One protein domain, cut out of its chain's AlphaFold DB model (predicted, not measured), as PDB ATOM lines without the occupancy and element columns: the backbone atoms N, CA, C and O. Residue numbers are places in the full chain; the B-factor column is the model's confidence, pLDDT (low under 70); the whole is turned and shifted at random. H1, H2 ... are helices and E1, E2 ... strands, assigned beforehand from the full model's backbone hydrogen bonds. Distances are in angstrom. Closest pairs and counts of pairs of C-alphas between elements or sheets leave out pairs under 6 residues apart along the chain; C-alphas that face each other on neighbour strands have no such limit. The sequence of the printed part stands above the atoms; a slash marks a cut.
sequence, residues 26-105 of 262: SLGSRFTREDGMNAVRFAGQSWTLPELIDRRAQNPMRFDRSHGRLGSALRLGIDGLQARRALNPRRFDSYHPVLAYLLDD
ATOM      1  N   SER A  26      22.254  34.841  17.059       61.00
ATOM      2  CA  SER A  26      23.666  35.272  17.192       61.00
ATOM      3  C   SER A  26      24.362  34.756  18.458       61.00
ATOM      4  O   SER A  26      25.564  34.973  18.645       61.00
ATOM      5  N   LEU A  27      23.597  34.137  19.363       62.97
ATOM      6  CA  LEU A  27      24.127  33.480  20.555       62.97
ATOM      7  C   LEU A  27      24.482  32.020  20.267       62.97
ATOM      8  O   LEU A  27      25.452  31.531  20.837       62.97
ATOM      9  N   GLY A  28      23.784  31.367  19.329       69.88
ATOM     10  CA  GLY A  28      24.027  29.965  18.977       69.88
ATOM     11  C   GLY A  28      25.474  29.659  18.572       69.88
ATOM     12  O   GLY A  28      26.000  28.625  18.952       69.88
ATOM     13  N   SER A  29      26.170  30.582  17.897       76.62
ATOM     14  CA  SER A  29      27.584  30.392  17.521       76.62
ATOM     15  C   SER A  29      28.585  30.564  18.673       76.62
ATOM     16  O   SER A  29      29.782  30.323  18.492       76.62
ATOM     17  N   ARG A  30      28.121  31.021  19.842       84.94
ATOM     18  CA  ARG A  30      28.956  31.269  21.025       84.94
ATOM     19  C   ARG A  30      28.885  30.139  22.036       84.94
ATOM     20  O   ARG A  30      29.747  30.091  22.900       84.94
ATOM     21  N   PHE A  31      27.885  29.274  21.951       90.75
ATOM     22  CA  PHE A  31      27.758  28.116  22.823       90.75
ATOM     23  C   PHE A  31      28.464  26.932  22.172       90.75
ATOM     24  O   PHE A  31      28.247  26.637  20.998       90.75
ATOM     25  N   THR A  32      29.369  26.303  22.908       94.44
ATOM     26  CA  THR A  32      30.127  25.138  22.457       94.44
ATOM     27  C   THR A  32      30.313  24.191  23.629       94.44
ATOM     28  O   THR A  32      30.175  24.592  24.779       94.44
ATOM     29  N   ARG A  33      30.656  22.939  23.345       93.00
ATOM     30  CA  ARG A  33      31.078  21.989  24.373       93.00
ATOM     31  C   ARG A  33      32.586  21.791  24.287       93.00
ATOM     32  O   ARG A  33      33.113  21.693  23.179       93.00
ATOM     33  N   GLU A  34      33.258  21.755  25.426       93.00
ATOM     34  CA  GLU A  34      34.693  21.489  25.554       93.00
ATOM     35  C   GLU A  34      34.880  20.473  26.678       93.00
ATOM     36  O   GLU A  34      34.352  20.659  27.771       93.00
ATOM     37  N   ASP A  35      35.519  19.341  26.373       91.75
ATOM     38  CA  ASP A  35      35.737  18.231  27.315       91.75
ATOM     39  C   ASP A  35      34.467  17.728  28.030       91.75
ATOM     40  O   ASP A  35      34.487  17.320  29.186       91.75
ATOM     41  N   GLY A  36      33.329  17.763  27.330       91.62
ATOM     42  CA  GLY A  36      32.032  17.364  27.884       91.62
ATOM     43  C   GLY A  36      31.341  18.437  28.732       91.62
ATOM     44  O   GLY A  36      30.196  18.223  29.118       91.62
ATOM     45  N   MET A  37      31.967  19.600  28.936       93.69
ATOM     46  CA  MET A  37      31.410  20.741  29.664       93.69
ATOM     47  C   MET A  37      30.926  21.855  28.728       93.69
ATOM     48  O   MET A  37      31.496  22.103  27.662       93.69
ATOM     49  N   ASN A  38      29.893  22.577  29.147       94.38
ATOM     50  CA  ASN A  38      29.371  23.752  28.476       94.38
ATOM     51  C   ASN A  38      30.414  24.865  28.554       94.38
ATOM     52  O   ASN A  38      30.899  25.246  29.624       94.38
ATOM     53  N   ALA A  39      30.746  25.399  27.387       95.12
ATOM     54  CA  ALA A  39      31.764  26.409  27.196       95.12
ATOM     55  C   ALA A  39      31.238  27.539  26.310       95.12
ATOM     56  O   ALA A  39      30.356  27.380  25.458       95.12
ATOM     57  N   VAL A  40      31.792  28.729  26.507       93.44
ATOM     58  CA  VAL A  40      31.428  29.920  25.739       93.44
ATOM     59  C   VAL A  40      32.605  30.373  24.895       93.44
ATOM     60  O   VAL A  40      33.714  30.545  25.394       93.44
ATOM     61  N   ARG A  41      32.372  30.599  23.601       91.88
ATOM     62  CA  ARG A  41      33.386  31.149  22.704       91.88
ATOM     63  C   ARG A  41      33.469  32.658  22.866       91.88
ATOM     64  O   ARG A  41      32.515  33.388  22.582       91.88
ATOM     65  N   PHE A  42      34.643  33.135  23.248       85.75
ATOM     66  CA  PHE A  42      34.977  34.545  23.327       85.75
ATOM     67  C   PHE A  42      36.335  34.802  22.670       85.75
ATOM     68  O   PHE A  42      37.333  34.166  22.988       85.75
ATOM     69  N   ALA A  43      36.373  35.740  21.718       86.44
ATOM     70  CA  ALA A  43      37.589  36.093  20.975       86.44
ATOM     71  C   ALA A  43      38.318  34.883  20.339       86.44
ATOM     72  O   ALA A  43      39.542  34.847  20.271       86.44
ATOM     73  N   GLY A  44      37.560  33.880  19.881       89.75
ATOM     74  CA  GLY A  44      38.100  32.670  19.252       89.75
ATOM     75  C   GLY A  44      38.558  31.583  20.226       89.75
ATOM     76  O   GLY A  44      38.778  30.461  19.776       89.75
ATOM     77  N   GLN A  45      38.630  31.874  21.527       93.25
ATOM     78  CA  GLN A  45      38.868  30.880  22.574       93.25
ATOM     79  C   GLN A  45      37.544  30.387  23.153       93.25
ATOM     80  O   GLN A  45      36.586  31.153  23.228       93.25
ATOM     81  N   SER A  46      37.497  29.122  23.541       94.50
ATOM     82  CA  SER A  46      36.405  28.542  24.319       94.50
ATOM     83  C   SER A  46      36.777  28.639  25.794       94.50
ATOM     84  O   SER A  46      37.946  28.462  26.124       94.50
ATOM     85  N   TRP A  47      35.824  29.028  26.641       95.00
ATOM     86  CA  TRP A  47      36.016  29.110  28.086       95.00
ATOM     87  C   TRP A  47      34.898  28.371  28.810       95.00
ATOM     88  O   TRP A  47      33.716  28.688  28.624       95.00
ATOM     89  N   THR A  48      35.276  27.430  29.660       95.69
ATOM     90  CA  THR A  48      34.375  26.731  30.585       95.69
ATOM     91  C   THR A  48      34.117  27.577  31.840       95.69
ATOM     92  O   THR A  48      34.825  28.550  32.123       95.69
ATOM     93  N   LEU A  49      33.084  27.239  32.621       94.25
ATOM     94  CA  LEU A  49      32.790  27.960  33.866       94.25
ATOM     95  C   LEU A  49      33.960  27.934  34.879       94.25
ATOM     96  O   LEU A  49      34.269  29.007  35.409       94.25
ATOM     97  N   PRO A  50      34.647  26.797  35.128       94.25
ATOM     98  CA  PRO A  50      35.807  26.758  36.021       94.25
ATOM     99  C   PRO A  50      36.936  27.675  35.544       94.25
ATOM    100  O   PRO A  50      37.455  28.469  36.323       94.25
ATOM    101  N   GLU A  51      37.240  27.685  34.244       94.69
ATOM    102  CA  GLU A  51      38.276  28.565  33.690       94.69
ATOM    103  C   GLU A  51      37.933  30.051  33.825       94.69
ATOM    104  O   GLU A  51      38.814  30.884  34.055       94.69
ATOM    105  N   LEU A  52      36.654  30.414  33.678       94.69
ATOM    106  CA  LEU A  52      36.197  31.785  33.910       94.69
ATOM    107  C   LEU A  52      36.407  32.200  35.370       94.69
ATOM    108  O   LEU A  52      36.818  33.336  35.631       94.69
ATOM    109  N   ILE A  53      36.149  31.286  36.307       94.62
ATOM    110  CA  ILE A  53      36.372  31.497  37.741       94.62
ATOM    111  C   ILE A  53      37.867  31.640  38.027       94.62
ATOM    112  O   ILE A  53      38.261  32.630  38.646       94.62
ATOM    113  N   ASP A  54      38.701  30.742  37.506       95.00
ATOM    114  CA  ASP A  54      40.154  30.767  37.698       95.00
ATOM    115  C   ASP A  54      40.781  32.043  37.130       95.00
ATOM    116  O   ASP A  54      41.582  32.714  37.788       95.00
ATOM    117  N   ARG A  55      40.373  32.458  35.926       94.50
ATOM    118  CA  ARG A  55      40.839  33.717  35.321       94.50
ATOM    119  C   ARG A  55      40.424  34.933  36.140       94.50
ATOM    120  O   ARG A  55      41.205  35.884  36.260       94.50
ATOM    121  N   ARG A  56      39.213  34.924  36.707       94.94
ATOM    122  CA  ARG A  56      38.775  35.984  37.619       94.94
ATOM    123  C   ARG A  56      39.592  35.966  38.911       94.94
ATOM    124  O   ARG A  56      39.982  37.039  39.364       94.94
ATOM    125  N   ALA A  57      39.884  34.794  39.472       95.00
ATOM    126  CA  ALA A  57      40.697  34.650  40.678       95.00
ATOM    127  C   ALA A  57      42.126  35.186  40.480       95.00
ATOM    128  O   ALA A  57      42.658  35.850  41.367       95.00
ATOM    129  N   GLN A  58      42.712  34.989  39.295       97.19
ATOM    130  CA  GLN A  58      44.039  35.518  38.962       97.19
ATOM    131  C   GLN A  58      44.081  37.053  38.896       97.19
ATOM    132  O   GLN A  58      45.066  37.656  39.311       97.19
ATOM    133  N   ASN A  59      43.056  37.702  38.326       96.25
ATOM    134  CA  ASN A  59      43.033  39.158  38.131       96.25
ATOM    135  C   ASN A  59      41.603  39.735  38.215       96.25
ATOM    136  O   ASN A  59      41.039  40.135  37.186       96.25
ATOM    137  N   PRO A  60      41.016  39.858  39.420       95.19
ATOM    138  CA  PRO A  60      39.598  40.188  39.581       95.19
ATOM    139  C   PRO A  60      39.253  41.573  39.025       95.19
ATOM    140  O   PRO A  60      38.307  41.713  38.258       95.19
ATOM    141  N   MET A  61      40.076  42.589  39.310       95.75
ATOM    142  CA  MET A  61      39.853  43.963  38.835       95.75
ATOM    143  C   MET A  61      39.858  44.072  37.306       95.75
ATOM    144  O   MET A  61      39.055  44.802  36.724       95.75
ATOM    145  N   ARG A  62      40.766  43.348  36.638       94.88
ATOM    146  CA  ARG A  62      40.863  43.361  35.174       94.88
ATOM    147  C   ARG A  62      39.690  42.613  34.556       94.88
ATOM    148  O   ARG A  62      39.090  43.128  33.616       94.88
ATOM    149  N   PHE A  63      39.366  41.441  35.100       94.56
ATOM    150  CA  PHE A  63      38.265  40.614  34.627       94.56
ATOM    151  C   PHE A  63      36.916  41.323  34.779       94.56
ATOM    152  O   PHE A  63      36.149  41.377  33.819       94.56
ATOM    153  N   ASP A  64      36.647  41.915  35.944       93.50
ATOM    154  CA  ASP A  64      35.398  42.628  36.222       93.50
ATOM    155  C   ASP A  64      35.282  43.885  35.341       93.50
ATOM    156  O   ASP A  64      34.206  44.177  34.822       93.50
ATOM    157  N   ARG A  65      36.393  44.588  35.069       94.12
ATOM    158  CA  ARG A  65      36.409  45.721  34.126       94.12
ATOM    159  C   ARG A  65      36.121  45.291  32.687       94.12
ATOM    160  O   ARG A  65      35.351  45.965  32.006       94.12
ATOM    161  N   SER A  66      36.725  44.204  32.202       90.75
ATOM    162  CA  SER A  66      36.490  43.735  30.828       90.75
ATOM    163  C   SER A  66      35.136  43.042  30.661       90.75
ATOM    164  O   SER A  66      34.577  43.049  29.567       90.75
ATOM    165  N   HIS A  67      34.593  42.468  31.738       89.38
ATOM    166  CA  HIS A  67      33.380  41.655  31.713       89.38
ATOM    167  C   HIS A  67      32.367  42.072  32.794       89.38
ATOM    168  O   HIS A  67      31.868  41.217  33.513       89.38
ATOM    169  N   GLY A  68      32.003  43.355  32.900       88.94
ATOM    170  CA  GLY A  68      31.198  43.896  34.018       88.94
ATOM    171  C   GLY A  68      29.993  43.057  34.474       88.94
ATOM    172  O   GLY A  68      29.812  42.816  35.668       88.94
ATOM    173  N   ARG A  69      29.183  42.541  33.538       86.94
ATOM    174  CA  ARG A  69      28.035  41.668  33.866       86.94
ATOM    175  C   ARG A  69      28.440  40.264  34.317       86.94
ATOM    176  O   ARG A  69      27.821  39.719  35.218       86.94
ATOM    177  N   LEU A  70      29.456  39.678  33.689       89.69
ATOM    178  CA  LEU A  70      29.918  38.331  34.022       89.69
ATOM    179  C   LEU A  70      30.716  38.345  35.329       89.69
ATOM    180  O   LEU A  70      30.480  37.519  36.197       89.69
ATOM    181  N   GLY A  71      31.604  39.322  35.500       92.00
ATOM    182  CA  GLY A  71      32.398  39.512  36.708       92.00
ATOM    183  C   GLY A  71      31.543  39.766  37.946       92.00
ATOM    184  O   GLY A  71      31.746  39.120  38.971       92.00
ATOM    185  N   SER A  72      30.517  40.621  37.841       89.31
ATOM    186  CA  SER A  72      29.571  40.829  38.951       89.31
ATOM    187  C   SER A  72      28.784  39.568  39.310       89.31
ATOM    188  O   SER A  72      28.553  39.322  40.491       89.31
ATOM    189  N   ALA A  73      28.413  38.750  38.325       90.50
ATOM    190  CA  ALA A  73      27.725  37.488  38.564       90.50
ATOM    191  C   ALA A  73      28.652  36.429  39.191       90.50
ATOM    192  O   ALA A  73      28.302  35.838  40.209       90.50
ATOM    193  N   LEU A  74      29.861  36.251  38.652       93.38
ATOM    194  CA  LEU A  74      30.866  35.314  39.170       93.38
ATOM    195  C   LEU A  74      31.396  35.706  40.555       93.38
ATOM    196  O   LEU A  74      31.921  34.860  41.272       93.38
ATOM    197  N   ARG A  75      31.235  36.967  40.972       93.19
ATOM    198  CA  ARG A  75      31.561  37.410  42.335       93.19
ATOM    199  C   ARG A  75      30.726  36.708  43.411       93.19
ATOM    200  O   ARG A  75      31.185  36.639  44.545       93.19
ATOM    201  N   LEU A  76      29.543  36.187  43.072       91.88
ATOM    202  CA  LEU A  76      28.738  35.372  43.987       91.88
ATOM    203  C   LEU A  76      29.267  33.940  44.175       91.88
ATOM    204  O   LEU A  76      28.808  33.258  45.085       91.88
ATOM    205  N   GLY A  77      30.199  33.486  43.331       92.50
ATOM    206  CA  GLY A  77      30.615  32.084  43.276       92.50
ATOM    207  C   GLY A  77      29.580  31.177  42.598       92.50
ATOM    208  O   GLY A  77      28.495  31.623  42.213       92.50
ATOM    209  N   ILE A  78      29.931  29.898  42.435       92.38
ATOM    210  CA  ILE A  78      29.053  28.889  41.817       92.38
ATOM    211  C   ILE A  78      27.797  28.702  42.672       92.38
ATOM    212  O   ILE A  78      26.690  28.847  42.158       92.38
ATOM    213  N   ASP A  79      27.968  28.498  43.979       91.94
ATOM    214  CA  ASP A  79      26.864  28.250  44.912       91.94
ATOM    215  C   ASP A  79      25.858  29.407  44.930       91.94
ATOM    216  O   ASP A  79      24.646  29.202  44.888       91.94
ATOM    217  N   GLY A  80      26.343  30.654  44.920       92.69
ATOM    218  CA  GLY A  80      25.477  31.832  44.897       92.69
ATOM    219  C   GLY A  80      24.718  31.997  43.577       92.69
ATOM    220  O   GLY A  80      23.573  32.459  43.572       92.69
ATOM    221  N   LEU A  81      25.317  31.595  42.451       93.25
ATOM    222  CA  LEU A  81      24.635  31.566  41.158       93.25
ATOM    223  C   LEU A  81      23.587  30.452  41.094       93.25
ATOM    224  O   LEU A  81      22.470  30.709  40.641       93.25
ATOM    225  N   GLN A  82      23.910  29.261  41.600       93.19
ATOM    226  CA  GLN A  82      22.970  28.147  41.699       93.19
ATOM    227  C   GLN A  82      21.793  28.491  42.613       93.19
ATOM    228  O   GLN A  82      20.647  28.327  42.202       93.19
ATOM    229  N   ALA A  83      22.041  29.074  43.788       93.94
ATOM    230  CA  ALA A  83      20.988  29.530  44.694       93.94
ATOM    231  C   ALA A  83      20.075  30.576  44.029       93.94
ATOM    232  O   ALA A  83      18.850  30.502  44.131       93.94
ATOM    233  N   ARG A  84      20.646  31.531  43.279       93.06
ATOM    234  CA  ARG A  84      19.854  32.516  42.521       93.06
ATOM    235  C   ARG A  84      19.031  31.884  41.402       93.06
ATOM    236  O   ARG A  84      17.889  32.304  41.202       93.06
ATOM    237  N   ARG A  85      19.584  30.903  40.683       94.19
ATOM    238  CA  ARG A  85      18.852  30.161  39.649       94.19
ATOM    239  C   ARG A  85      17.725  29.335  40.270       94.19
ATOM    240  O   ARG A  85      16.607  29.404  39.776       94.19
ATOM    241  N   ALA A  86      17.979  28.657  41.388       93.62
ATOM    242  CA  ALA A  86      16.990  27.863  42.116       93.62
ATOM    243  C   ALA A  86      15.804  28.705  42.615       93.62
ATOM    244  O   ALA A  86      14.663  28.258  42.536       93.62
ATOM    245  N   LEU A  87      16.046  29.943  43.066       96.00
ATOM    246  CA  LEU A  87      14.977  30.846  43.512       96.00
ATOM    247  C   LEU A  87      13.994  31.212  42.391       96.00
ATOM    248  O   LEU A  87      12.797  31.313  42.639       96.00
ATOM    249  N   ASN A  88      14.483  31.485  41.177       95.75
ATOM    250  CA  ASN A  88      13.646  31.898  40.046       95.75
ATOM    251  C   ASN A  88      14.274  31.483  38.700       95.75
ATOM    252  O   ASN A  88      14.812  32.346  37.993       95.75
ATOM    253  N   PRO A  89      14.164  30.206  38.284       93.88
ATOM    254  CA  PRO A  89      14.907  29.688  37.132       93.88
ATOM    255  C   PRO A  89      14.535  30.408  35.833       93.88
ATOM    256  O   PRO A  89      15.406  30.896  35.122       93.88
ATOM    257  N   ARG A  90      13.235  30.632  35.582       93.38
ATOM    258  CA  ARG A  90      12.766  31.353  34.381       93.38
ATOM    259  C   ARG A  90      13.316  32.779  34.278       93.38
ATOM    260  O   ARG A  90      13.673  33.221  33.188       93.38
ATOM    261  N   ARG A  91      13.373  33.520  35.395       92.25
ATOM    262  CA  ARG A  91      13.936  34.883  35.395       92.25
ATOM    263  C   ARG A  91      15.445  34.833  35.213       92.25
ATOM    264  O   ARG A  91      15.973  35.607  34.421       92.25
ATOM    265  N   PHE A  92      16.124  33.932  35.918       93.88
ATOM    266  CA  PHE A  92      17.568  33.776  35.810       93.88
ATOM    267  C   PHE A  92      17.986  33.472  34.368       93.88
ATOM    268  O   PHE A  92      18.790  34.214  33.808       93.88
ATOM    269  N   ASP A  93      17.366  32.475  33.741       93.00
ATOM    270  CA  ASP A  93      17.688  32.047  32.378       93.00
ATOM    271  C   ASP A  93      17.375  33.146  31.348       93.00
ATOM    272  O   ASP A  93      18.146  33.374  30.414       93.00
ATOM    273  N   SER A  94      16.297  33.915  31.561       90.69
ATOM    274  CA  SER A  94      15.948  35.049  30.698       90.69
ATOM    275  C   SER A  94      16.928  36.223  30.803       90.69
ATOM    276  O   SER A  94      17.199  36.875  29.792       90.69
ATOM    277  N   TYR A  95      17.428  36.546  32.000       88.75
ATOM    278  CA  TYR A  95      18.344  37.679  32.203       88.75
ATOM    279  C   TYR A  95      19.815  37.305  31.990       88.75
ATOM    280  O   TYR A  95      20.626  38.159  31.613       88.75
ATOM    281  N   HIS A  96      20.159  36.038  32.205       91.06
ATOM    282  CA  HIS A  96      21.521  35.523  32.177       91.06
ATOM    283  C   HIS A  96      21.645  34.256  31.312       91.06
ATOM    284  O   HIS A  96      22.150  33.244  31.796       91.06
ATOM    285  N   PRO A  97      21.287  34.303  30.014       90.44
ATOM    286  CA  PRO A  97      21.255  33.110  29.160       90.44
ATOM    287  C   PRO A  97      22.617  32.410  29.058       90.44
ATOM    288  O   PRO A  97      22.696  31.190  29.010       90.44
ATOM    289  N   VAL A  98      23.708  33.183  29.081       91.19
ATOM    290  CA  VAL A  98      25.075  32.645  29.045       91.19
ATOM    291  C   VAL A  98      25.417  31.884  30.327       91.19
ATOM    292  O   VAL A  98      26.025  30.826  30.260       91.19
ATOM    293  N   LEU A  99      25.023  32.407  31.492       92.69
ATOM    294  CA  LEU A  99      25.278  31.734  32.767       92.69
ATOM    295  C   LEU A  99      24.375  30.522  32.944       92.69
ATOM    296  O   LEU A  99      24.841  29.518  33.458       92.69
ATOM    297  N   ALA A 100      23.118  30.603  32.509       92.88
ATOM    298  CA  ALA A 100      22.203  29.468  32.524       92.88
ATOM    299  C   ALA A 100      22.764  28.296  31.715       92.88
ATOM    300  O   ALA A 100      22.866  27.195  32.243       92.88
ATOM    301  N   TYR A 101      23.240  28.566  30.494       93.19
ATOM    302  CA  TYR A 101      23.912  27.565  29.668       93.19
ATOM    303  C   TYR A 101      25.154  26.975  30.356       93.19
ATOM    304  O   TYR A 101      25.309  25.762  30.431       93.19
ATOM    305  N   LEU A 102      26.027  27.822  30.911       93.38
ATOM    306  CA  LEU A 102      27.233  27.357  31.606       93.38
ATOM    307  C   LEU A 102      26.933  26.557  32.884       93.38
ATOM    308  O   LEU A 102      27.731  25.706  33.258       93.38
ATOM    309  N   LEU A 103      25.822  26.843  33.567       93.38
ATOM    310  CA  LEU A 103      25.431  26.184  34.815       93.38
ATOM    311  C   LEU A 103      24.653  24.884  34.602       93.38
ATOM    312  O   LEU A 103      24.564  24.112  35.550       93.38
ATOM    313  N   ASP A 104      24.090  24.641  33.417       91.50
ATOM    314  CA  ASP A 104      23.297  23.431  33.143       91.50
ATOM    315  C   ASP A 104      24.089  22.138  33.371       91.50
ATOM    316  O   ASP A 104      23.536  21.181  33.897       91.50
ATOM    317  N   ASP A 105      25.392  22.140  33.091       85.31
ATOM    318  CA  ASP A 105      26.248  20.965  33.303       85.31
ATOM    319  C   ASP A 105      26.642  20.746  34.775       85.31
ATOM    320  O   ASP A 105      27.184  19.702  35.125       85.31
TER     321      ASP A 105
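AT A GLANCE: This is residues 26 to 105 of the 262 residues of a protein of Tautonia sociabilis (UniProt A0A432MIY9). A small sheet of three short strands lies at one side of the domain, and from E3 a series of short helices, H1 to H5, goes out in an arch and comes back to H6, which packs on one face of the sheet near the middle. Each helix turns sharply from the one before, with H2 and H3 folding back as a helical hairpin. The 80 printed residues hold three named strands and then six named helices, in the order E1 E2 E3 H1 H2 H3 H4 H5 H6; the sheet runs E1 E2 E3, antiparallel throughout, and the class is mixed, helices and strands. The whole is compact, with a radius of gyration of the C-alphas of 12.2 A and spans of 30 by 27 by 23 A.

HOW THE PARTS SIT: Begin with the sheet, a meander, each strand the antiparallel neighbour of the one before: E1, residues 31 to 34, E2, residues 37 to 42, and E3, residues 45 to 48. In the hairpin E1 and E2, look at N 32 and O 39, 2.9 A apart and within hydrogen-bond range; in the hairpin E2 and E3, N 42 and O 45 are 2.8 A apart, also within range. H6, residues 97 to 104, is on the sheet at a height over the sheet of 9.4 A, over E2 and along the strands, at 15 degrees to E2 on the local plane; their closest C-alphas are those of Asn 38 and Leu 102, 5.2 A apart. H1, residues 49 to 58, only grazes the sheet, with its residues 49 to 55. H1 and H2, residues 60 to 66, only just touch, with 3 pairs of C-alphas within 8 A, and only at the corner; their closest C-alphas are those of Arg 56 and Phe 63, 5.5 A apart. In the helical hairpin H2 and H3, residues 68 to 74, the helices touch at a steep tilt of 40 degrees, opposite ways, closest at the C-alphas of Asp 64 and Gly 71, 4.4 A. H4, residues 77 to 87, is close to H3 but not clearly touching: the C-alphas of Ala 73 and Leu 81, their closest, are 7.2 A apart. H5, residues 89 to 95, only just touches H4, with 3 pairs, and only at the corner, closest at the C-alphas of Arg 85 and Phe 92, 5.4 A. H5 and H6 also only just touch, with 3 pairs, and only at the corner, closest at the C-alphas of Asp 93 and Ala 100, 5.2 A. In H1, H2, H3, H4, H5 and H6 every O i to N i+4 pair is within hydrogen-bond range.

IN THESE COORDINATES: Find C-alpha 31 at (27.758, 28.116, 22.823), where E1 begins. E2 measures 15.6 A from C-alpha 37 to 42, H1 14.5 A from 49 to 58, and H4 15.7 A from C-alpha 77 at (30.615, 32.084, 43.276) to 87. H6 ends at C-alpha 104, at (23.297, 23.431, 33.143).

THE WHOLE: The two C-alphas farthest apart are those of Gly 44 and Leu 87, 33.6 A. The printed part has no cut, and its links between named elements are tight. The mean pLDDT of the printed part is 91.4; look for low values, under 70, at residues 26 to 28.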